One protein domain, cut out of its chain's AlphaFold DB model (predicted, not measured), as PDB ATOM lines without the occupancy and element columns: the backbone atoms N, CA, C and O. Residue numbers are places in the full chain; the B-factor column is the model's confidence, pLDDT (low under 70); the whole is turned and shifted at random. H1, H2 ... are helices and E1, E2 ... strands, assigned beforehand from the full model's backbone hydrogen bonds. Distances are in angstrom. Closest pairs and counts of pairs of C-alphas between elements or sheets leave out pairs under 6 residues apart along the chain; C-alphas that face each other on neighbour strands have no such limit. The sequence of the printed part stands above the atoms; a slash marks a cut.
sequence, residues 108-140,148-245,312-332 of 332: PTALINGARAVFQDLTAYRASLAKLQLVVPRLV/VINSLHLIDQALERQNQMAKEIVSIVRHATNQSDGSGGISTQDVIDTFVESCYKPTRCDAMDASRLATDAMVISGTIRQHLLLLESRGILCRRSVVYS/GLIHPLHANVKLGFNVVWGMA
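Overview. This is residues 108 to 140, 148 to 245 and 312 to 332 of the 332 residues of the protein "Lactamase_B domain-containing protein" of Batrachochytrium salamandrivorans (UniProt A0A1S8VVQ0). Two long helices, H2 and H4, cross near the middle of H2, with the shorter H1 and H3 packed in different angles of the cross and a small two-strand sheet, E1 and E2, beside the last parts of both long helices. The printed part has 152 residues, with four named helices and then two named strands along the chain, H1 H2 H3 H4 E1 E2; the sheet is antiparallel and the class is mostly helix. The whole is compact, with a radius of gyration of the C-alphas of 16.8 A and spans of 58 by 40 by 27 A.

Along the chain. After residues 108 to 121, H1 takes residues 122 to 133, from C-alpha 122 at (152.866, 184.765, 195.088). H2, residues 152 to 178, is 38.7 A long. H3 is residues 188 to 199. H4, residues 207 to 233, is 40.1 A long. E1 is residues 237 to 239, and E2, residues 328 to 331, ends at C-alpha 331 at (167.982, 171.825, 201.973).

Arrangement. H2 and H4 are the hub, touching three helices each, and the helix packing is mostly crossed. They touch about perpendicular at 74 degrees, closest at the C-alphas of Ala 166 and His 227, 6.3 A. H1 touches H2 at a shallow tilt of 32 degrees, only just short of steep, opposite ways, closest at the C-alphas of Gln 133 and Ile 155, 6.2 A. H3 touches H4 at a steep tilt of 55 degrees, opposite ways, closest at the C-alphas of Ile 192 and Ser 221, 5.9 A. H1 and H3 are apart. E1 and E2 are antiparallel, with N 238 and O 330 2.9 A apart, within hydrogen-bond range. Every O i to N i+4 pair is within that range in H1, H2 and H3, and 21 of 23 in H4.

Size, cuts and confidence. The C-alphas of Arg 138 and Ser 245, the two farthest apart, are 59.0 A apart. Residues 141 to 147 and 246 to 311 are not printed, with gaps of 5.0 A and 24.8 A between C-alphas. Of the links printed whole, H4 to E1 is tight and none is long. The mean pLDDT of the printed part is 78.0, with 43 residues under 70, among them 108 to 117 and 199 to 215.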
ATOM      1  N   PRO A 108     135.666 176.611 199.084       54.84
ATOM      2  CA  PRO A 108     136.593 175.489 199.193       54.84
ATOM      3  C   PRO A 108     136.894 174.901 197.806       54.84
ATOM      4  O   PRO A 108     136.059 174.986 196.899       54.84
ATOM      5  N   THR A 109     138.070 174.297 197.636       56.66
ATOM      6  CA  THR A 109     138.409 173.512 196.437       56.66
ATOM      7  C   THR A 109     138.521 172.026 196.769       56.66
ATOM      8  O   THR A 109     138.525 171.647 197.939       56.66
ATOM      9  N   ALA A 110     138.628 171.173 195.744       48.47
ATOM     10  CA  ALA A 110     138.782 169.729 195.940       48.47
ATOM     11  C   ALA A 110     140.132 169.345 196.584       48.47
ATOM     12  O   ALA A 110     140.266 168.252 197.126       48.47
ATOM     13  N   LEU A 111     141.130 170.237 196.519       49.34
ATOM     14  CA  LEU A 111     142.497 170.008 197.009       49.34
ATOM     15  C   LEU A 111     142.900 170.922 198.172       49.34
ATOM     16  O   LEU A 111     143.877 170.648 198.863       49.34
ATOM     17  N   ILE A 112     142.198 172.034 198.388       55.47
ATOM     18  CA  ILE A 112     142.512 173.001 199.440       55.47
ATOM     19  C   ILE A 112     141.222 173.343 200.181       55.47
ATOM     20  O   ILE A 112     140.329 174.002 199.647       55.47
ATOM     21  N   ASN A 113     141.163 172.937 201.449       49.22
ATOM     22  CA  ASN A 113     140.140 173.412 202.373       49.22
ATOM     23  C   ASN A 113     140.425 174.882 202.732       49.22
ATOM     24  O   ASN A 113     141.540 175.210 203.142       49.22
ATOM     25  N   GLY A 114     139.420 175.752 202.608       51.34
ATOM     26  CA  GLY A 114     139.509 177.174 202.965       51.34
ATOM     27  C   GLY A 114     139.539 178.124 201.765       51.34
ATOM     28  O   GLY A 114     139.142 177.757 200.661       51.34
ATOM     29  N   ALA A 115     139.961 179.370 202.001       48.53
ATOM     30  CA  ALA A 115     139.985 180.419 200.985       48.53
ATOM     31  C   ALA A 115     140.861 180.024 199.784       48.53
ATOM     32  O   ALA A 115     142.022 179.631 199.932       48.53
ATOM     33  N   ARG A 116     140.303 180.157 198.578       61.00
ATOM     34  CA  ARG A 116     141.029 179.919 197.331       61.00
ATOM     35  C   ARG A 116     141.943 181.113 197.061       61.00
ATOM     36  O   ARG A 116     141.503 182.259 197.028       61.00
ATOM     37  N   ALA A 117     143.221 180.820 196.844       60.72
ATOM     38  CA  ALA A 117     144.223 181.787 196.424       60.72
ATOM     39  C   ALA A 117     144.716 181.385 195.032       60.72
ATOM     40  O   ALA A 117     145.556 180.502 194.887       60.72
ATOM     41  N   VAL A 118     144.135 181.992 193.997       72.25
ATOM     42  CA  VAL A 118     144.602 181.853 192.612       72.25
ATOM     43  C   VAL A 118     145.423 183.084 192.308       72.25
ATOM     44  O   VAL A 118     144.881 184.185 192.318       72.25
ATOM     45  N   PHE A 119     146.714 182.920 192.047       83.62
ATOM     46  CA  PHE A 119     147.586 184.048 191.744       83.62
ATOM     47  C   PHE A 119     148.639 183.732 190.688       83.62
ATOM     48  O   PHE A 119     149.220 182.649 190.652       83.62
ATOM     49  N   GLN A 120     148.898 184.720 189.839       86.75
ATOM     50  CA  GLN A 120     150.013 184.745 188.900       86.75
ATOM     51  C   GLN A 120     151.348 184.984 189.624       86.75
ATOM     52  O   GLN A 120     152.370 184.461 189.192       86.75
ATOM     53  N   ASP A 121     151.343 185.749 190.723       89.44
ATOM     54  CA  ASP A 121     152.544 186.106 191.492       89.44
ATOM     55  C   ASP A 121     152.297 186.006 193.006       89.44
ATOM     56  O   ASP A 121     151.558 186.803 193.587       89.44
ATOM     57  N   LEU A 122     152.946 185.032 193.651       90.94
ATOM     58  CA  LEU A 122     152.866 184.765 195.088       90.94
ATOM     59  C   LEU A 122     153.388 185.926 195.943       90.94
ATOM     60  O   LEU A 122     152.842 186.197 197.013       90.94
ATOM     61  N   THR A 123     154.461 186.591 195.517       91.50
ATOM     62  CA  THR A 123     155.089 187.661 196.302       91.50
ATOM     63  C   THR A 123     154.185 188.885 196.316       91.50
ATOM     64  O   THR A 123     153.865 189.398 197.392       91.50
ATOM     65  N   ALA A 124     153.710 189.295 195.137       93.50
ATOM     66  CA  ALA A 124     152.740 190.375 195.003       93.50
ATOM     67  C   ALA A 124     151.435 190.034 195.736       93.50
ATOM     68  O   ALA A 124     150.934 190.849 196.506       93.50
ATOM     69  N   TYR A 125     150.945 188.799 195.591       92.81
ATOM     70  CA  TYR A 125     149.742 188.326 196.272       92.81
ATOM     71  C   TYR A 125     149.842 188.445 197.798       92.81
ATOM     72  O   TYR A 125     148.955 189.007 198.438       92.81
ATOM     73  N   ARG A 126     150.943 187.976 198.397       91.12
ATOM     74  CA  ARG A 126     151.166 188.078 199.849       91.12
ATOM     75  C   ARG A 126     151.250 189.530 200.319       91.12
ATOM     76  O   ARG A 126     150.701 189.847 201.372       91.12
ATOM     77  N   ALA A 127     151.909 190.403 199.556       93.56
ATOM     78  CA  ALA A 127     151.964 191.832 199.863       93.56
ATOM     79  C   ALA A 127     150.568 192.477 199.802       93.56
ATOM     80  O   ALA A 127     150.215 193.277 200.668       93.56
ATOM     81  N   SER A 128     149.749 192.078 198.830       94.94
ATOM     82  CA  SER A 128     148.360 192.520 198.698       94.94
ATOM     83  C   SER A 128     147.489 192.056 199.860       94.94
ATOM     84  O   SER A 128     146.751 192.867 200.411       94.94
ATOM     85  N   LEU A 129     147.609 190.799 200.298       91.00
ATOM     86  CA  LEU A 129     146.897 190.316 201.486       91.00
ATOM     87  C   LEU A 129     147.293 191.093 202.747       91.00
ATOM     88  O   LEU A 129     146.417 191.514 203.496       91.00
ATOM     89  N   ALA A 130     148.590 191.345 202.950       90.81
ATOM     90  CA  ALA A 130     149.062 192.156 204.073       90.81
ATOM     91  C   ALA A 130     148.493 193.586 204.021       90.81
ATOM     92  O   ALA A 130     148.068 194.112 205.044       90.81
ATOM     93  N   LYS A 131     148.408 194.198 202.831       93.00
ATOM     94  CA  LYS A 131     147.758 195.506 202.642       93.00
ATOM     95  C   LYS A 131     146.273 195.460 203.019       93.00
ATOM     96  O   LYS A 131     145.801 196.344 203.726       93.00
ATOM     97  N   LEU A 132     145.540 194.440 202.570       91.56
ATOM     98  CA  LEU A 132     144.115 194.281 202.882       91.56
ATOM     99  C   LEU A 132     143.861 194.043 204.378       91.56
ATOM    100  O   LEU A 132     142.833 194.465 204.898       91.56
ATOM    101  N   GLN A 133     144.797 193.415 205.088       88.19
ATOM    102  CA  GLN A 133     144.697 193.213 206.535       88.19
ATOM    103  C   GLN A 133     144.666 194.549 207.303       88.19
ATOM    104  O   GLN A 133     143.979 194.666 208.316       88.19
ATOM    105  N   LEU A 134     145.361 195.575 206.794       91.56
ATOM    106  CA  LEU A 134     145.483 196.884 207.447       91.56
ATOM    107  C   LEU A 134     144.202 197.724 207.405       91.56
ATOM    108  O   LEU A 134     144.073 198.642 208.210       91.56
ATOM    109  N   VAL A 135     143.259 197.435 206.499       90.50
ATOM    110  CA  VAL A 135     141.994 198.192 206.423       90.50
ATOM    111  C   VAL A 135     140.915 197.666 207.374       90.50
ATOM    112  O   VAL A 135     139.878 198.302 207.517       90.50
ATOM    113  N   VAL A 136     141.168 196.533 208.044       88.81
ATOM    114  CA  VAL A 136     140.319 195.945 209.098       88.81
ATOM    115  C   VAL A 136     138.821 195.914 208.710       88.81
ATOM    116  O   VAL A 136     137.987 196.551 209.361       88.81
ATOM    117  N   PRO A 137     138.437 195.190 207.638       88.38
ATOM    118  CA  PRO A 137     137.069 195.236 207.136       88.38
ATOM    119  C   PRO A 137     136.077 194.574 208.094       88.38
ATOM    120  O   PRO A 137     136.300 193.465 208.594       88.38
ATOM    121  N   ARG A 138     134.904 195.193 208.257       87.56
ATOM    122  CA  ARG A 138     133.768 194.586 208.968       87.56
ATOM    123  C   ARG A 138     133.071 193.547 208.093       87.56
ATOM    124  O   ARG A 138     132.690 192.486 208.590       87.56
ATOM    125  N   LEU A 139     132.942 193.857 206.803       88.50
ATOM    126  CA  LEU A 139     132.316 193.016 205.786       88.50
ATOM    127  C   LEU A 139     133.231 192.867 204.571       88.50
ATOM    128  O   LEU A 139     133.843 193.835 204.121       88.50
ATOM    129  N   VAL A 140     133.272 191.658 204.016       85.88
ATOM    130  CA  VAL A 140     133.979 191.350 202.770       85.88
ATOM    131  C   VAL A 140     133.014 190.756 201.752       85.88
ATOM    132  O   VAL A 140     132.340 189.765 202.030       85.88
ATOM    133  N   VAL A 148     131.388 187.601 203.775       77.62
ATOM    134  CA  VAL A 148     132.055 187.277 205.038       77.62
ATOM    135  C   VAL A 148     131.882 188.406 206.040       77.62
ATOM    136  O   VAL A 148     132.237 189.556 205.781       77.62
ATOM    137  N   ILE A 149     131.356 188.044 207.208       78.94
ATOM    138  CA  ILE A 149     131.223 188.908 208.380       78.94
ATOM    139  C   ILE A 149     132.432 188.656 209.287       78.94
ATOM    140  O   ILE A 149     132.782 187.503 209.521       78.94
ATOM    141  N   ASN A 150     133.048 189.719 209.815       65.94
ATOM    142  CA  ASN A 150     134.260 189.654 210.646       65.94
ATOM    143  C   ASN A 150     135.484 189.093 209.892       65.94
ATOM    144  O   ASN A 150     135.984 187.996 210.137       65.94
ATOM    145  N   SER A 151     135.946 189.879 208.924       64.06
ATOM    146  CA  SER A 151     136.820 189.409 207.849       64.06
ATOM    147  C   SER A 151     138.311 189.285 208.170       64.06
ATOM    148  O   SER A 151     139.033 188.695 207.366       64.06
ATOM    149  N   LEU A 152     138.783 189.784 209.324       65.06
ATOM    150  CA  LEU A 152     140.187 189.615 209.728       65.06
ATOM    151  C   LEU A 152     140.593 188.140 209.666       65.06
ATOM    152  O   LEU A 152     141.624 187.796 209.095       65.06
ATOM    153  N   HIS A 153     139.698 187.260 210.121       71.69
ATOM    154  CA  HIS A 153     139.937 185.826 210.107       71.69
ATOM    155  C   HIS A 153     140.180 185.268 208.699       71.69
ATOM    156  O   HIS A 153     140.987 184.363 208.530       71.69
ATOM    157  N   LEU A 154     139.527 185.816 207.673       75.75
ATOM    158  CA  LEU A 154     139.641 185.331 206.298       75.75
ATOM    159  C   LEU A 154     140.988 185.699 205.664       75.75
ATOM    160  O   LEU A 154     141.615 184.865 205.010       75.75
ATOM    161  N   ILE A 155     141.435 186.943 205.853       79.12
ATOM    162  CA  ILE A 155     142.731 187.408 205.338       79.12
ATOM    163  C   ILE A 155     143.864 186.662 206.050       79.12
ATOM    164  O   ILE A 155     144.792 186.177 205.397       79.12
ATOM    165  N   ASP A 156     143.736 186.488 207.368       81.50
ATOM    166  CA  ASP A 156     144.682 185.728 208.184       81.50
ATOM    167  C   ASP A 156     144.745 184.261 207.752       81.50
ATOM    168  O   ASP A 156     145.833 183.712 207.583       81.50
ATOM    169  N   GLN A 157     143.597 183.628 207.494       80.50
ATOM    170  CA  GLN A 157     143.537 182.266 206.961       80.50
ATOM    171  C   GLN A 157     144.228 182.148 205.598       80.50
ATOM    172  O   GLN A 157     144.958 181.183 205.365       80.50
ATOM    173  N   ALA A 158     144.026 183.114 204.696       81.38
ATOM    174  CA  ALA A 158     144.661 183.099 203.380       81.38
ATOM    175  C   ALA A 158     146.192 183.207 203.495       81.38
ATOM    176  O   ALA A 158     146.917 182.442 202.850       81.38
ATOM    177  N   LEU A 159     146.691 184.101 204.356       83.69
ATOM    178  CA  LEU A 159     148.119 184.235 204.650       83.69
ATOM    179  C   LEU A 159     148.686 182.980 205.320       83.69
ATOM    180  O   LEU A 159     149.736 182.481 204.898       83.69
ATOM    181  N   GLU A 160     147.992 182.440 206.323       85.44
ATOM    182  CA  GLU A 160     148.460 181.256 207.038       85.44
ATOM    183  C   GLU A 160     148.457 180.026 206.142       85.44
ATOM    184  O   GLU A 160     149.397 179.238 206.202       85.44
ATOM    185  N   ARG A 161     147.509 179.898 205.207       84.81
ATOM    186  CA  ARG A 161     147.555 178.821 204.214       84.81
ATOM    187  C   ARG A 161     148.834 178.877 203.379       84.81
ATOM    188  O   ARG A 161     149.437 177.830 203.137       84.81
ATOM    189  N   GLN A 162     149.277 180.070 202.971       87.06
ATOM    190  CA  GLN A 162     150.541 180.218 202.241       87.06
ATOM    191  C   GLN A 162     151.754 179.887 203.118       87.06
ATOM    192  O   GLN A 162     152.721 179.308 202.630       87.06
ATOM    193  N   ASN A 163     151.721 180.234 204.407       89.94
ATOM    194  CA  ASN A 163     152.783 179.858 205.346       89.94
ATOM    195  C   ASN A 163     152.832 178.341 205.559       89.94
ATOM    196  O   ASN A 163     153.909 177.749 205.546       89.94
ATOM    197  N   GLN A 164     151.672 177.716 205.722       89.50
ATOM    198  CA  GLN A 164     151.523 176.285 205.923       89.50
ATOM    199  C   GLN A 164     152.001 175.497 204.698       89.50
ATOM    200  O   GLN A 164     152.776 174.557 204.842       89.50
ATOM    201  N   MET A 165     151.656 175.954 203.492       89.50
ATOM    202  CA  MET A 165     152.152 175.369 202.244       89.50
ATOM    203  C   MET A 165     153.682 175.429 202.144       89.50
ATOM    204  O   MET A 165     154.321 174.440 201.791       89.50
ATOM    205  N   ALA A 166     154.291 176.561 202.509       93.75
ATOM    206  CA  ALA A 166     155.746 176.679 202.534       93.75
ATOM    207  C   ALA A 166     156.386 175.700 203.539       93.75
ATOM    208  O   ALA A 166     157.390 175.064 203.218       93.75
ATOM    209  N   LYS A 167     155.794 175.534 204.733       95.00
ATOM    210  CA  LYS A 167     156.251 174.560 205.746       95.00
ATOM    211  C   LYS A 167     156.152 173.119 205.228       95.00
ATOM    212  O   LYS A 167     157.100 172.353 205.395       95.00
ATOM    213  N   GLU A 168     155.043 172.767 204.580       93.69
ATOM    214  CA  GLU A 168     154.802 171.453 203.965       93.69
ATOM    215  C   GLU A 168     155.852 171.134 202.894       93.69
ATOM    216  O   GLU A 168     156.506 170.094 202.969       93.69
ATOM    217  N   ILE A 169     156.102 172.063 201.965       95.06
ATOM    218  CA  ILE A 169     157.120 171.908 200.913       95.06
ATOM    219  C   ILE A 169     158.512 171.701 201.520       95.06
ATOM    220  O   ILE A 169     159.235 170.789 201.123       95.06
ATOM    221  N   VAL A 170     158.887 172.503 202.523       96.56
ATOM    222  CA  VAL A 170     160.170 172.338 203.225       96.56
ATOM    223  C   VAL A 170     160.262 170.968 203.902       96.56
ATOM    224  O   VAL A 170     161.320 170.343 203.874       96.56
ATOM    225  N   SER A 171     159.171 170.480 204.496       95.12
ATOM    226  CA  SER A 171     159.129 169.156 205.124       95.12
ATOM    227  C   SER A 171     159.344 168.031 204.110       95.12
ATOM    228  O   SER A 171     160.149 167.133 204.362       95.12
ATOM    229  N   ILE A 172     158.683 168.109 202.951       94.19
ATOM    230  CA  ILE A 172     158.837 167.153 201.845       94.19
ATOM    231  C   ILE A 172     160.298 167.110 201.375       94.19
ATOM    232  O   ILE A 172     160.911 166.041 201.335       94.19
ATOM    233  N   VAL A 173     160.899 168.274 201.097       93.81
ATOM    234  CA  VAL A 173     162.292 168.354 200.625       93.81
ATOM    235  C   VAL A 173     163.279 167.852 201.682       93.81
ATOM    236  O   VAL A 173     164.217 167.117 201.355       93.81
ATOM    237  N   ARG A 174     163.066 168.189 202.960       93.69
ATOM    238  CA  ARG A 174     163.906 167.712 204.070       93.69
ATOM    239  C   ARG A 174     163.857 166.192 204.208       93.69
ATOM    240  O   ARG A 174     164.908 165.571 204.343       93.69
ATOM    241  N   HIS A 175     162.667 165.591 204.156       90.62
ATOM    242  CA  HIS A 175     162.528 164.138 204.252       90.62
ATOM    243  C   HIS A 175     163.252 163.414 203.118       90.62
ATOM    244  O   HIS A 175     164.014 162.488 203.392       90.62
ATOM    245  N   ALA A 176     163.095 163.873 201.876       87.69
ATOM    246  CA  ALA A 176     163.788 163.279 200.736       87.69
ATOM    247  C   ALA A 176     165.318 163.440 200.822       87.69
ATOM    248  O   ALA A 176     166.070 162.519 200.495       87.69
ATOM    249  N   THR A 177     165.790 164.590 201.321       84.62
ATOM    250  CA  THR A 177     167.225 164.843 201.533       84.62
ATOM    251  C   THR A 177     167.815 163.869 202.560       84.62
ATOM    252  O   THR A 177     168.891 163.328 202.328       84.62
ATOM    253  N   ASN A 178     167.099 163.595 203.656       82.75
ATOM    254  CA  ASN A 178     167.573 162.728 204.743       82.75
ATOM    255  C   ASN A 178     167.569 161.228 204.405       82.75
ATOM    256  O   ASN A 178     168.311 160.476 205.026       82.75
ATOM    257  N   GLN A 179     166.732 160.779 203.464       74.50
ATOM    258  CA  GLN A 179     166.659 159.364 203.062       74.50
ATOM    259  C   GLN A 179     167.675 158.974 201.980       74.50
ATOM    260  O   GLN A 179     167.754 157.815 201.584       74.50
ATOM    261  N   SER A 180     168.438 159.935 201.468       62.38
ATOM    262  CA  SER A 180     169.366 159.703 200.370       62.38
ATOM    263  C   SER A 180     170.803 159.622 200.888       62.38
ATOM    264  O   SER A 180     171.311 160.613 201.408       62.38
ATOM    265  N   ASP A 181     171.489 158.495 200.668       54.88
ATOM    266  CA  ASP A 181     172.909 158.273 201.013       54.88
ATOM    267  C   ASP A 181     173.870 159.164 200.186       54.88
ATOM    268  O   ASP A 181     174.587 158.713 199.294       54.88
ATOM    269  N   GLY A 182     173.863 160.475 200.439       52.09
ATOM    270  CA  GLY A 182     174.864 161.431 199.950       52.09
ATOM    271  C   GLY A 182     174.620 162.069 198.573       52.09
ATOM    272  O   GLY A 182     175.302 163.033 198.240       52.09
ATOM    273  N   SER A 183     173.632 161.621 197.784       55.62
ATOM    274  CA  SER A 183     173.236 162.259 196.502       55.62
ATOM    275  C   SER A 183     171.874 162.971 196.565       55.62
ATOM    276  O   SER A 183     171.194 163.086 195.546       55.62
ATOM    277  N   GLY A 184     171.431 163.329 197.771       67.50
ATOM    278  CA  GLY A 184     170.027 163.576 198.087       67.50
ATOM    279  C   GLY A 184     169.399 164.822 197.492       67.50
ATOM    280  O   GLY A 184     169.977 165.908 197.498       67.50
ATOM    281  N   GLY A 185     168.170 164.642 197.023       80.69
ATOM    282  CA  GLY A 185     167.283 165.702 196.586       80.69
ATOM    283  C   GLY A 185     165.997 165.126 196.002       80.69
ATOM    284  O   GLY A 185     165.905 163.928 195.747       80.69
ATOM    285  N   ILE A 186     165.009 165.986 195.793       88.81
ATOM    286  CA  ILE A 186     163.697 165.624 195.248       88.81
ATOM    287  C   ILE A 186     163.399 166.468 194.013       88.81
ATOM    288  O   ILE A 186     163.712 167.663 193.994       88.81
ATOM    289  N   SER A 187     162.850 165.867 192.954       89.62
ATOM    290  CA  SER A 187     162.498 166.635 191.760       89.62
ATOM    291  C   SER A 187     161.296 167.546 192.029       89.62
ATOM    292  O   SER A 187     160.506 167.319 192.942       89.62
ATOM    293  N   THR A 188     161.142 168.601 191.231       86.94
ATOM    294  CA  THR A 188     159.986 169.503 191.339       86.94
ATOM    295  C   THR A 188     158.675 168.743 191.129       86.94
ATOM    296  O   THR A 188     157.708 169.028 191.827       86.94
ATOM    297  N   GLN A 189     158.653 167.773 190.208       84.75
ATOM    298  CA  GLN A 189     157.501 166.898 189.987       84.75
ATOM    299  C   GLN A 189     157.177 166.080 191.242       84.75
ATOM    300  O   GLN A 189     156.056 166.149 191.728       84.75
ATOM    301  N   ASP A 190     158.172 165.420 191.834       88.06
ATOM    302  CA  ASP A 190     157.952 164.582 193.019       88.06
ATOM    303  C   ASP A 190     157.502 165.409 194.237       88.06
ATOM    304  O   ASP A 190     156.704 164.936 195.046       88.06
ATOM    305  N   VAL A 191     157.964 166.665 194.374       90.44
ATOM    306  CA  VAL A 191     157.441 167.592 195.397       90.44
ATOM    307  C   VAL A 191     155.955 167.861 195.171       90.44
ATOM    308  O   VAL A 191     155.189 167.857 196.133       90.44
ATOM    309  N   ILE A 192     155.549 168.116 193.923       87.81
ATOM    310  CA  ILE A 192     154.150 168.373 193.566       87.81
ATOM    311  C   ILE A 192     153.298 167.142 193.858       87.81
ATOM    312  O   ILE A 192     152.288 167.271 194.544       87.81
ATOM    313  N   ASP A 193     153.723 165.968 193.397       84.50
ATOM    314  CA  ASP A 193     152.971 164.723 193.551       84.50
ATOM    315  C   ASP A 193     152.806 164.371 195.034       84.50
ATOM    316  O   ASP A 193     151.679 164.215 195.505       84.50
ATOM    317  N   THR A 194     153.896 164.417 195.810       87.62
ATOM    318  CA  THR A 194     153.860 164.185 197.267       87.62
ATOM    319  C   THR A 194     152.927 165.175 197.973       87.62
ATOM    320  O   THR A 194     152.175 164.811 198.882       87.62
ATOM    321  N   PHE A 195     152.954 166.451 197.573       87.50
ATOM    322  CA  PHE A 195     152.090 167.473 198.159       87.50
ATOM    323  C   PHE A 195     150.613 167.223 197.829       87.50
ATOM    324  O   PHE A 195     149.766 167.276 198.722       87.50
ATOM    325  N   VAL A 196     150.294 166.940 196.564       80.81
ATOM    326  CA  VAL A 196     148.922 166.683 196.102       80.81
ATOM    327  C   VAL A 196     148.352 165.433 196.769       80.81
ATOM    328  O   VAL A 196     147.230 165.483 197.272       80.81
ATOM    329  N   GLU A 197     149.133 164.355 196.856       80.81
ATOM    330  CA  GLU A 197     148.755 163.127 197.565       80.81
ATOM    331  C   GLU A 197     148.440 163.390 199.042       80.81
ATOM    332  O   GLU A 197     147.457 162.868 199.565       80.81
ATOM    333  N   SER A 198     149.210 164.255 199.714       78.44
ATOM    334  CA  SER A 198     148.946 164.619 201.115       78.44
ATOM    335  C   SER A 198     147.639 165.405 201.312       78.44
ATOM    336  O   SER A 198     147.036 165.352 202.387       78.44
ATOM    337  N   CYS A 199     147.193 166.125 200.278       69.94
ATOM    338  CA  CYS A 199     145.983 166.946 200.309       69.94
ATOM    339  C   CYS A 199     144.723 166.165 199.903       69.94
ATOM    340  O   CYS A 199     143.630 166.468 200.385       69.94
ATOM    341  N   TYR A 200     144.852 165.173 199.019       63.19
ATOM    342  CA  TYR A 200     143.723 164.435 198.463       63.19
ATOM    343  C   TYR A 200     143.335 163.230 199.334       63.19
ATOM    344  O   TYR A 200     144.087 162.268 199.472       63.19
ATOM    345  N   LYS A 201     142.114 163.242 199.887       54.84
ATOM    346  CA  LYS A 201     141.493 162.064 200.516       54.84
ATOM    347  C   LYS A 201     140.417 161.518 199.574       54.84
ATOM    348  O   LYS A 201     139.460 162.241 199.303       54.84
ATOM    349  N   PRO A 202     140.526 160.276 199.074       49.94
ATOM    350  CA  PRO A 202     139.565 159.746 198.119       49.94
ATOM    351  C   PRO A 202     138.223 159.480 198.809       49.94
ATOM    352  O   PRO A 202     138.023 158.454 199.454       49.94
ATOM    353  N   THR A 203     137.273 160.391 198.641       47.94
ATOM    354  CA  THR A 203     135.842 160.077 198.723       47.94
ATOM    355  C   THR A 203     135.271 160.038 197.307       47.94
ATOM    356  O   THR A 203     135.737 160.780 196.446       47.94
ATOM    357  N   ARG A 204     134.337 159.104 197.059       43.59
ATOM    358  CA  ARG A 204     133.759 158.763 195.740       43.59
ATOM    359  C   ARG A 204     133.581 159.997 194.840       43.59
ATOM    360  O   ARG A 204     132.899 160.932 195.229       43.59
ATOM    361  N   CYS A 205     134.200 159.952 193.663       47.88
ATOM    362  CA  CYS A 205     134.332 161.068 192.730       47.88
ATOM    363  C   CYS A 205     133.341 160.889 191.568       47.88
ATOM    364  O   CYS A 205     133.407 159.873 190.870       47.88
ATOM    365  N   ASP A 206     132.434 161.849 191.370       45.94
ATOM    366  CA  ASP A 206     131.587 161.923 190.174       45.94
ATOM    367  C   ASP A 206     132.372 162.566 189.011       45.94
ATOM    368  O   ASP A 206     133.341 163.298 189.210       45.94
ATOM    369  N   ALA A 207     131.974 162.343 187.754       46.34
ATOM    370  CA  ALA A 207     132.713 162.843 186.580       46.34
ATOM    371  C   ALA A 207     132.900 164.383 186.547       46.34
ATOM    372  O   ALA A 207     133.870 164.881 185.972       46.34
ATOM    373  N   MET A 208     132.005 165.143 187.191       44.88
ATOM    374  CA  MET A 208     132.103 166.604 187.323       44.88
ATOM    375  C   MET A 208     133.188 167.042 188.328       44.88
ATOM    376  O   MET A 208     133.712 168.154 188.225       44.88
ATOM    377  N   ASP A 209     133.579 166.155 189.245       55.94
ATOM    378  CA  ASP A 209     134.651 166.377 190.218       55.94
ATOM    379  C   ASP A 209     136.036 166.136 189.603       55.94
ATOM    380  O   ASP A 209     136.990 166.837 189.940       55.94
ATOM    381  N   ALA A 210     136.149 165.241 188.617       57.22
ATOM    382  CA  ALA A 210     137.415 164.942 187.942       57.22
ATOM    383  C   ALA A 210     137.994 166.140 187.156       57.22
ATOM    384  O   ALA A 210     139.193 166.410 187.221       57.22
ATOM    385  N   SER A 211     137.156 166.895 186.436       56.78
ATOM    386  CA  SER A 211     137.598 168.086 185.684       56.78
ATOM    387  C   SER A 211     138.026 169.238 186.608       56.78
ATOM    388  O   SER A 211     139.015 169.935 186.344       56.78
ATOM    389  N   ARG A 212     137.320 169.411 187.734       63.19
ATOM    390  CA  ARG A 212     137.681 170.381 188.778       63.19
ATOM    391  C   ARG A 212     139.001 170.004 189.442       63.19
ATOM    392  O   ARG A 212     139.869 170.861 189.573       63.19
ATOM    393  N   LEU A 213     139.178 168.721 189.751       65.19
ATOM    394  CA  LEU A 213     140.410 168.178 190.310       65.19
ATOM    395  C   LEU A 213     141.612 168.409 189.384       65.19
ATOM    396  O   LEU A 213     142.657 168.848 189.852       65.19
ATOM    397  N   ALA A 214     141.459 168.191 188.074       65.62
ATOM    398  CA  ALA A 214     142.525 168.442 187.102       65.62
ATOM    399  C   ALA A 214     142.912 169.930 187.032       65.62
ATOM    400  O   ALA A 214     144.093 170.277 187.056       65.62
ATOM    401  N   THR A 215     141.922 170.828 187.007       67.62
ATOM    402  CA  THR A 215     142.173 172.279 187.004       67.62
ATOM    403  C   THR A 215     142.868 172.723 188.292       67.62
ATOM    404  O   THR A 215     143.840 173.479 188.249       67.62
ATOM    405  N   ASP A 216     142.409 172.222 189.440       70.94
ATOM    406  CA  ASP A 216     143.008 172.520 190.739       70.94
ATOM    407  C   ASP A 216     144.434 171.951 190.845       70.94
ATOM    408  O   ASP A 216     145.313 172.638 191.368       70.94
ATOM    409  N   ALA A 217     144.703 170.769 190.274       72.94
ATOM    410  CA  ALA A 217     146.037 170.164 190.190       72.94
ATOM    411  C   ALA A 217     147.021 171.025 189.364       72.94
ATOM    412  O   ALA A 217     148.184 171.215 189.732       72.94
ATOM    413  N   MET A 218     146.557 171.623 188.264       75.69
ATOM    414  CA  MET A 218     147.386 172.520 187.449       75.69
ATOM    415  C   MET A 218     147.691 173.847 188.163       75.69
ATOM    416  O   MET A 218     148.796 174.385 188.036       75.69
ATOM    417  N   VAL A 219     146.729 174.382 188.922       79.88
ATOM    418  CA  VAL A 219     146.920 175.599 189.731       79.88
ATOM    419  C   VAL A 219     147.855 175.327 190.913       79.88
ATOM    420  O   VAL A 219     148.777 176.107 191.162       79.88
ATOM    421  N   ILE A 220     147.690 174.207 191.623       83.19
ATOM    422  CA  ILE A 220     148.568 173.872 192.755       83.19
ATOM    423  C   ILE A 220     150.000 173.596 192.292       83.19
ATOM    424  O   ILE A 220     150.935 174.079 192.924       83.19
ATOM    425  N   SER A 221     150.189 172.944 191.141       86.06
ATOM    426  CA  SER A 221     151.507 172.743 190.524       86.06
ATOM    427  C   SER A 221     152.248 174.070 190.308       86.06
ATOM    428  O   SER A 221     153.381 174.252 190.764       86.06
ATOM    429  N   GLY A 222     151.597 175.054 189.679       86.00
ATOM    430  CA  GLY A 222     152.191 176.380 189.495       86.00
ATOM    431  C   GLY A 222     152.406 177.141 190.807       86.00
ATOM    432  O   GLY A 222     153.395 177.860 190.948       86.00
ATOM    433  N   THR A 223     151.537 176.932 191.793       89.31
ATOM    434  CA  THR A 223     151.669 177.511 193.134       89.31
ATOM    435  C   THR A 223     152.886 176.955 193.883       89.31
ATOM    436  O   THR A 223     153.707 177.726 194.379       89.31
ATOM    437  N   ILE A 224     153.068 175.631 193.904       91.25
ATOM    438  CA  ILE A 224     154.225 174.959 194.517       91.25
ATOM    439  C   ILE A 224     155.523 175.431 193.860       91.25
ATOM    440  O   ILE A 224     156.486 175.754 194.553       91.25
ATOM    441  N   ARG A 225     155.542 175.551 192.527       91.81
ATOM    442  CA  ARG A 225     156.707 176.057 191.786       91.81
ATOM    443  C   ARG A 225     157.099 177.476 192.212       91.81
ATOM    444  O   ARG A 225     158.287 177.758 192.342       91.81
ATOM    445  N   GLN A 226     156.133 178.355 192.482       93.19
ATOM    446  CA  GLN A 226     156.415 179.691 193.021       93.19
ATOM    447  C   GLN A 226     156.946 179.647 194.458       93.19
ATOM    448  O   GLN A 226     157.878 180.381 194.780       93.19
ATOM    449  N   HIS A 227     156.403 178.772 195.310       94.81
ATOM    450  CA  HIS A 227     156.922 178.575 196.668       94.81
ATOM    451  C   HIS A 227     158.359 178.058 196.664       94.81
ATOM    452  O   HIS A 227     159.179 178.574 197.415       94.81
ATOM    453  N   LEU A 228     158.699 177.107 195.790       94.62
ATOM    454  CA  LEU A 228     160.070 176.607 195.641       94.62
ATOM    455  C   LEU A 228     161.050 177.734 195.278       94.62
ATOM    456  O   LEU A 228     162.084 177.876 195.928       94.62
ATOM    457  N   LEU A 229     160.693 178.588 194.312       93.31
ATOM    458  CA  LEU A 229     161.497 179.761 193.941       93.31
ATOM    459  C   LEU A 229     161.618 180.780 195.088       93.31
ATOM    460  O   LEU A 229     162.686 181.357 195.293       93.31
ATOM    461  N   LEU A 230     160.544 181.005 195.849       93.81
ATOM    462  CA  LEU A 230     160.557 181.907 197.003       93.81
ATOM    463  C   LEU A 230     161.401 181.357 198.165       93.81
ATOM    464  O   LEU A 230     162.058 182.115 198.872       93.81
ATOM    465  N   LEU A 231     161.379 180.046 198.392       96.38
ATOM    466  CA  LEU A 231     162.195 179.390 199.413       96.38
ATOM    467  C   LEU A 231     163.679 179.379 199.022       96.38
ATOM    468  O   LEU A 231     164.535 179.555 199.888       96.38
ATOM    469  N   GLU A 232     163.979 179.230 197.731       95.12
ATOM    470  CA  GLU A 232     165.328 179.376 197.178       95.12
ATOM    471  C   GLU A 232     165.873 180.791 197.379       95.12
ATOM    472  O   GLU A 232     166.970 180.961 197.907       95.12
ATOM    473  N   SER A 233     165.095 181.822 197.033       93.88
ATOM    474  CA  SER A 233     165.528 183.219 197.192       93.88
ATOM    475  C   SER A 233     165.742 183.622 198.654       93.88
ATOM    476  O   SER A 233     166.493 184.554 198.934       93.88
ATOM    477  N   ARG A 234     165.121 182.898 199.592       94.94
ATOM    478  CA  ARG A 234     165.315 183.040 201.043       94.94
ATOM    479  C   ARG A 234     166.463 182.194 201.601       94.94
ATOM    480  O   ARG A 234     166.685 182.232 202.807       94.94
ATOM    481  N   GLY A 235     167.158 181.419 200.768       94.62
ATOM    482  CA  GLY A 235     168.252 180.547 201.196       94.62
ATOM    483  C   GLY A 235     167.808 179.369 202.064       94.62
ATOM    484  O   GLY A 235     168.598 178.869 202.852       94.62
ATOM    485  N   ILE A 236     166.545 178.940 201.965       96.12
ATOM    486  CA  ILE A 236     166.019 177.781 202.709       96.12
ATOM    487  C   ILE A 236     166.225 176.492 201.905       96.12
ATOM    488  O   ILE A 236     166.551 175.443 202.462       96.12
ATOM    489  N   LEU A 237     166.022 176.575 200.589       94.88
ATOM    490  CA  LEU A 237     166.232 175.484 199.643       94.88
ATOM    491  C   LEU A 237     167.334 175.861 198.655       94.88
ATOM    492  O   LEU A 237     167.522 177.034 198.345       94.88
ATOM    493  N   CYS A 238     168.026 174.866 198.111       91.81
ATOM    494  CA  CYS A 238     168.953 175.060 197.004       91.81
ATOM    495  C   CYS A 238     168.695 174.046 195.887       91.81
ATOM    496  O   CYS A 238     168.255 172.913 196.123       91.81
ATOM    497  N   ARG A 239     168.991 174.447 194.648       90.88
ATOM    498  CA  ARG A 239     169.031 173.516 193.520       90.88
ATOM    499  C   ARG A 239     170.261 172.630 193.650       90.88
ATOM    500  O   ARG A 239     171.378 173.119 193.807       90.88
ATOM    501  N   ARG A 240     170.064 171.321 193.542       83.12
ATOM    502  CA  ARG A 240     171.151 170.344 193.524       83.12
ATOM    503  C   ARG A 240     171.553 170.065 192.083       83.12
ATOM    504  O   ARG A 240     170.708 169.856 191.212       83.12
ATOM    505  N   SER A 241     172.858 170.050 191.824       67.00
ATOM    506  CA  SER A 241     173.364 169.510 190.568       67.00
ATOM    507  C   SER A 241     173.013 168.032 190.519       67.00
ATOM    508  O   SER A 241     173.429 167.262 191.384       67.00
ATOM    509  N   VAL A 242     172.264 167.630 189.496       58.34
ATOM    510  CA  VAL A 242     172.098 166.213 189.186       58.34
ATOM    511  C   VAL A 242     173.454 165.731 188.686       58.34
ATOM    512  O   VAL A 242     173.775 165.863 187.505       58.34
ATOM    513  N   VAL A 243     174.291 165.219 189.590       47.69
ATOM    514  CA  VAL A 243     175.432 164.406 189.177       47.69
ATOM    515  C   VAL A 243     174.817 163.128 188.640       47.69
ATOM    516  O   VAL A 243     174.399 162.248 189.391       47.69
ATOM    517  N   TYR A 244     174.662 163.077 187.321       42.50
ATOM    518  CA  TYR A 244     174.256 161.869 186.631       42.50
ATOM    519  C   TYR A 244     175.294 160.795 186.957       42.50
ATOM    520  O   TYR A 244     176.408 160.850 186.445       42.50
ATOM    521  N   SER A 245     174.956 159.866 187.854       39.91
ATOM    522  CA  SER A 245     175.814 158.733 188.185       39.91
ATOM    523  C   SER A 245     175.466 157.596 187.225       39.91
ATOM    524  O   SER A 245     174.393 157.002 187.370       39.91
ATOM    525  N   GLY A 312     153.091 167.470 182.955       50.00
ATOM    526  CA  GLY A 312     153.739 168.791 183.066       50.00
ATOM    527  C   GLY A 312     152.891 169.972 182.559       50.00
ATOM    528  O   GLY A 312     153.433 171.010 182.170       50.00
ATOM    529  N   LEU A 313     151.565 169.809 182.524       55.69
ATOM    530  CA  LEU A 313     150.626 170.828 182.075       55.69
ATOM    531  C   LEU A 313     150.538 171.923 183.142       55.69
ATOM    532  O   LEU A 313     150.337 171.657 184.327       55.69
ATOM    533  N   ILE A 314     150.704 173.174 182.717       62.84
ATOM    534  CA  ILE A 314     150.702 174.351 183.590       62.84
ATOM    535  C   ILE A 314     149.436 175.153 183.298       62.84
ATOM    536  O   ILE A 314     149.125 175.424 182.138       62.84
ATOM    537  N   HIS A 315     148.708 175.561 184.340       74.56
ATOM    538  CA  HIS A 315     147.575 176.468 184.163       74.56
ATOM    539  C   HIS A 315     148.067 177.802 183.563       74.56
ATOM    540  O   HIS A 315     149.061 178.328 184.067       74.56
ATOM    541  N   PRO A 316     147.394 178.405 182.558       74.56
ATOM    542  CA  PRO A 316     147.857 179.638 181.898       74.56
ATOM    543  C   PRO A 316     148.186 180.798 182.851       74.56
ATOM    544  O   PRO A 316     149.079 181.594 182.584       74.56
ATOM    545  N   LEU A 317     147.515 180.843 184.004       73.00
ATOM    546  CA  LEU A 317     147.815 181.751 185.118       73.00
ATOM    547  C   LEU A 317     149.293 181.714 185.566       73.00
ATOM    548  O   LEU A 317     149.833 182.724 185.987       73.00
ATOM    549  N   HIS A 318     149.965 180.571 185.474       77.62
ATOM    550  CA  HIS A 318     151.355 180.397 185.898       77.62
ATOM    551  C   HIS A 318     152.336 180.364 184.717       77.62
ATOM    552  O   HIS A 318     153.452 179.857 184.851       77.62
ATOM    553  N   ALA A 319     151.946 180.892 183.550       75.56
ATOM    554  CA  ALA A 319     152.806 180.948 182.365       75.56
ATOM    555  C   ALA A 319     154.101 181.757 182.594       75.56
ATOM    556  O   ALA A 319     155.101 181.545 181.910       75.56
ATOM    557  N   ASN A 320     154.107 182.659 183.578       73.81
ATOM    558  CA  ASN A 320     155.274 183.428 184.011       73.81
ATOM    559  C   ASN A 320     156.271 182.617 184.866       73.81
ATOM    560  O   ASN A 320     157.412 183.048 185.041       73.81
ATOM    561  N   VAL A 321     155.885 181.451 185.393       78.88
ATOM    562  CA  VAL A 321     156.734 180.648 186.281       78.88
ATOM    563  C   VAL A 321     157.731 179.836 185.452       78.88
ATOM    564  O   VAL A 321     157.391 178.808 184.862       78.88
ATOM    565  N   LYS A 322     158.995 180.272 185.430       81.50
ATOM    566  CA  LYS A 322     160.098 179.622 184.700       81.50
ATOM    567  C   LYS A 322     160.864 178.618 185.576       81.50
ATOM    568  O   LYS A 322     162.037 178.817 185.873       81.50
ATOM    569  N   LEU A 323     160.204 177.537 185.998       82.69
ATOM    570  CA  LEU A 323     160.831 176.440 186.757       82.69
ATOM    571  C   LEU A 323     160.537 175.071 186.130       82.69
ATOM    572  O   LEU A 323     159.376 174.680 186.042       82.69
ATOM    573  N   GLY A 324     161.560 174.329 185.704       82.19
ATOM    574  CA  GLY A 324     161.379 172.993 185.123       82.19
ATOM    575  C   GLY A 324     160.984 171.930 186.157       82.19
ATOM    576  O   GLY A 324     161.471 171.952 187.283       82.19
ATOM    577  N   PHE A 325     160.151 170.964 185.761       83.38
ATOM    578  CA  PHE A 325     159.684 169.863 186.623       83.38
ATOM    579  C   PHE A 325     160.802 168.902 187.071       83.38
ATOM    580  O   PHE A 325     160.713 168.258 188.111       83.38
ATOM    581  N   ASN A 326     161.896 168.842 186.316       83.06
ATOM    582  CA  ASN A 326     163.056 167.996 186.587       83.06
ATOM    583  C   ASN A 326     164.127 168.672 187.462       83.06
ATOM    584  O   ASN A 326     165.179 168.077 187.694       83.06
ATOM    585  N   VAL A 327     163.917 169.920 187.902       86.38
ATOM    586  CA  VAL A 327     164.848 170.591 188.819       86.38
ATOM    587  C   VAL A 327     164.809 169.875 190.163       86.38
ATOM    588  O   VAL A 327     163.725 169.675 190.711       86.38
ATOM    589  N   VAL A 328     165.985 169.495 190.665       89.69
ATOM    590  CA  VAL A 328     166.150 168.766 191.926       89.69
ATOM    591  C   VAL A 328     166.476 169.736 193.055       89.69
ATOM    592  O   VAL A 328     167.372 170.574 192.931       89.69
ATOM    593  N   TRP A 329     165.756 169.591 194.160       91.62
ATOM    594  CA  TRP A 329     165.824 170.441 195.340       91.62
ATOM    595  C   TRP A 329     166.419 169.697 196.528       91.62
ATOM    596  O   TRP A 329     166.138 168.519 196.732       91.62
ATOM    597  N   GLY A 330     167.194 170.410 197.337       91.31
ATOM    598  CA  GLY A 330     167.614 169.968 198.663       91.31
ATOM    599  C   GLY A 330     167.571 171.122 199.661       91.31
ATOM    600  O   GLY A 330     167.377 172.279 199.283       91.31
ATOM    601  N   MET A 331     167.777 170.804 200.937       92.75
ATOM    602  CA  MET A 331     167.982 171.825 201.973       92.75
ATOM    603  C   MET A 331     169.249 172.633 201.659       92.75
ATOM    604  O   MET A 331     170.219 172.034 201.194       92.75
ATOM    605  N   ALA A 332     169.223 173.956 201.839       86.75
ATOM    606  CA  ALA A 332     170.402 174.817 201.682       86.75
ATOM    607  C   ALA A 332     171.438 174.597 202.793       86.75
ATOM    608  O   ALA A 332     171.022 174.306 203.938       86.75
TER     609      ALA A 332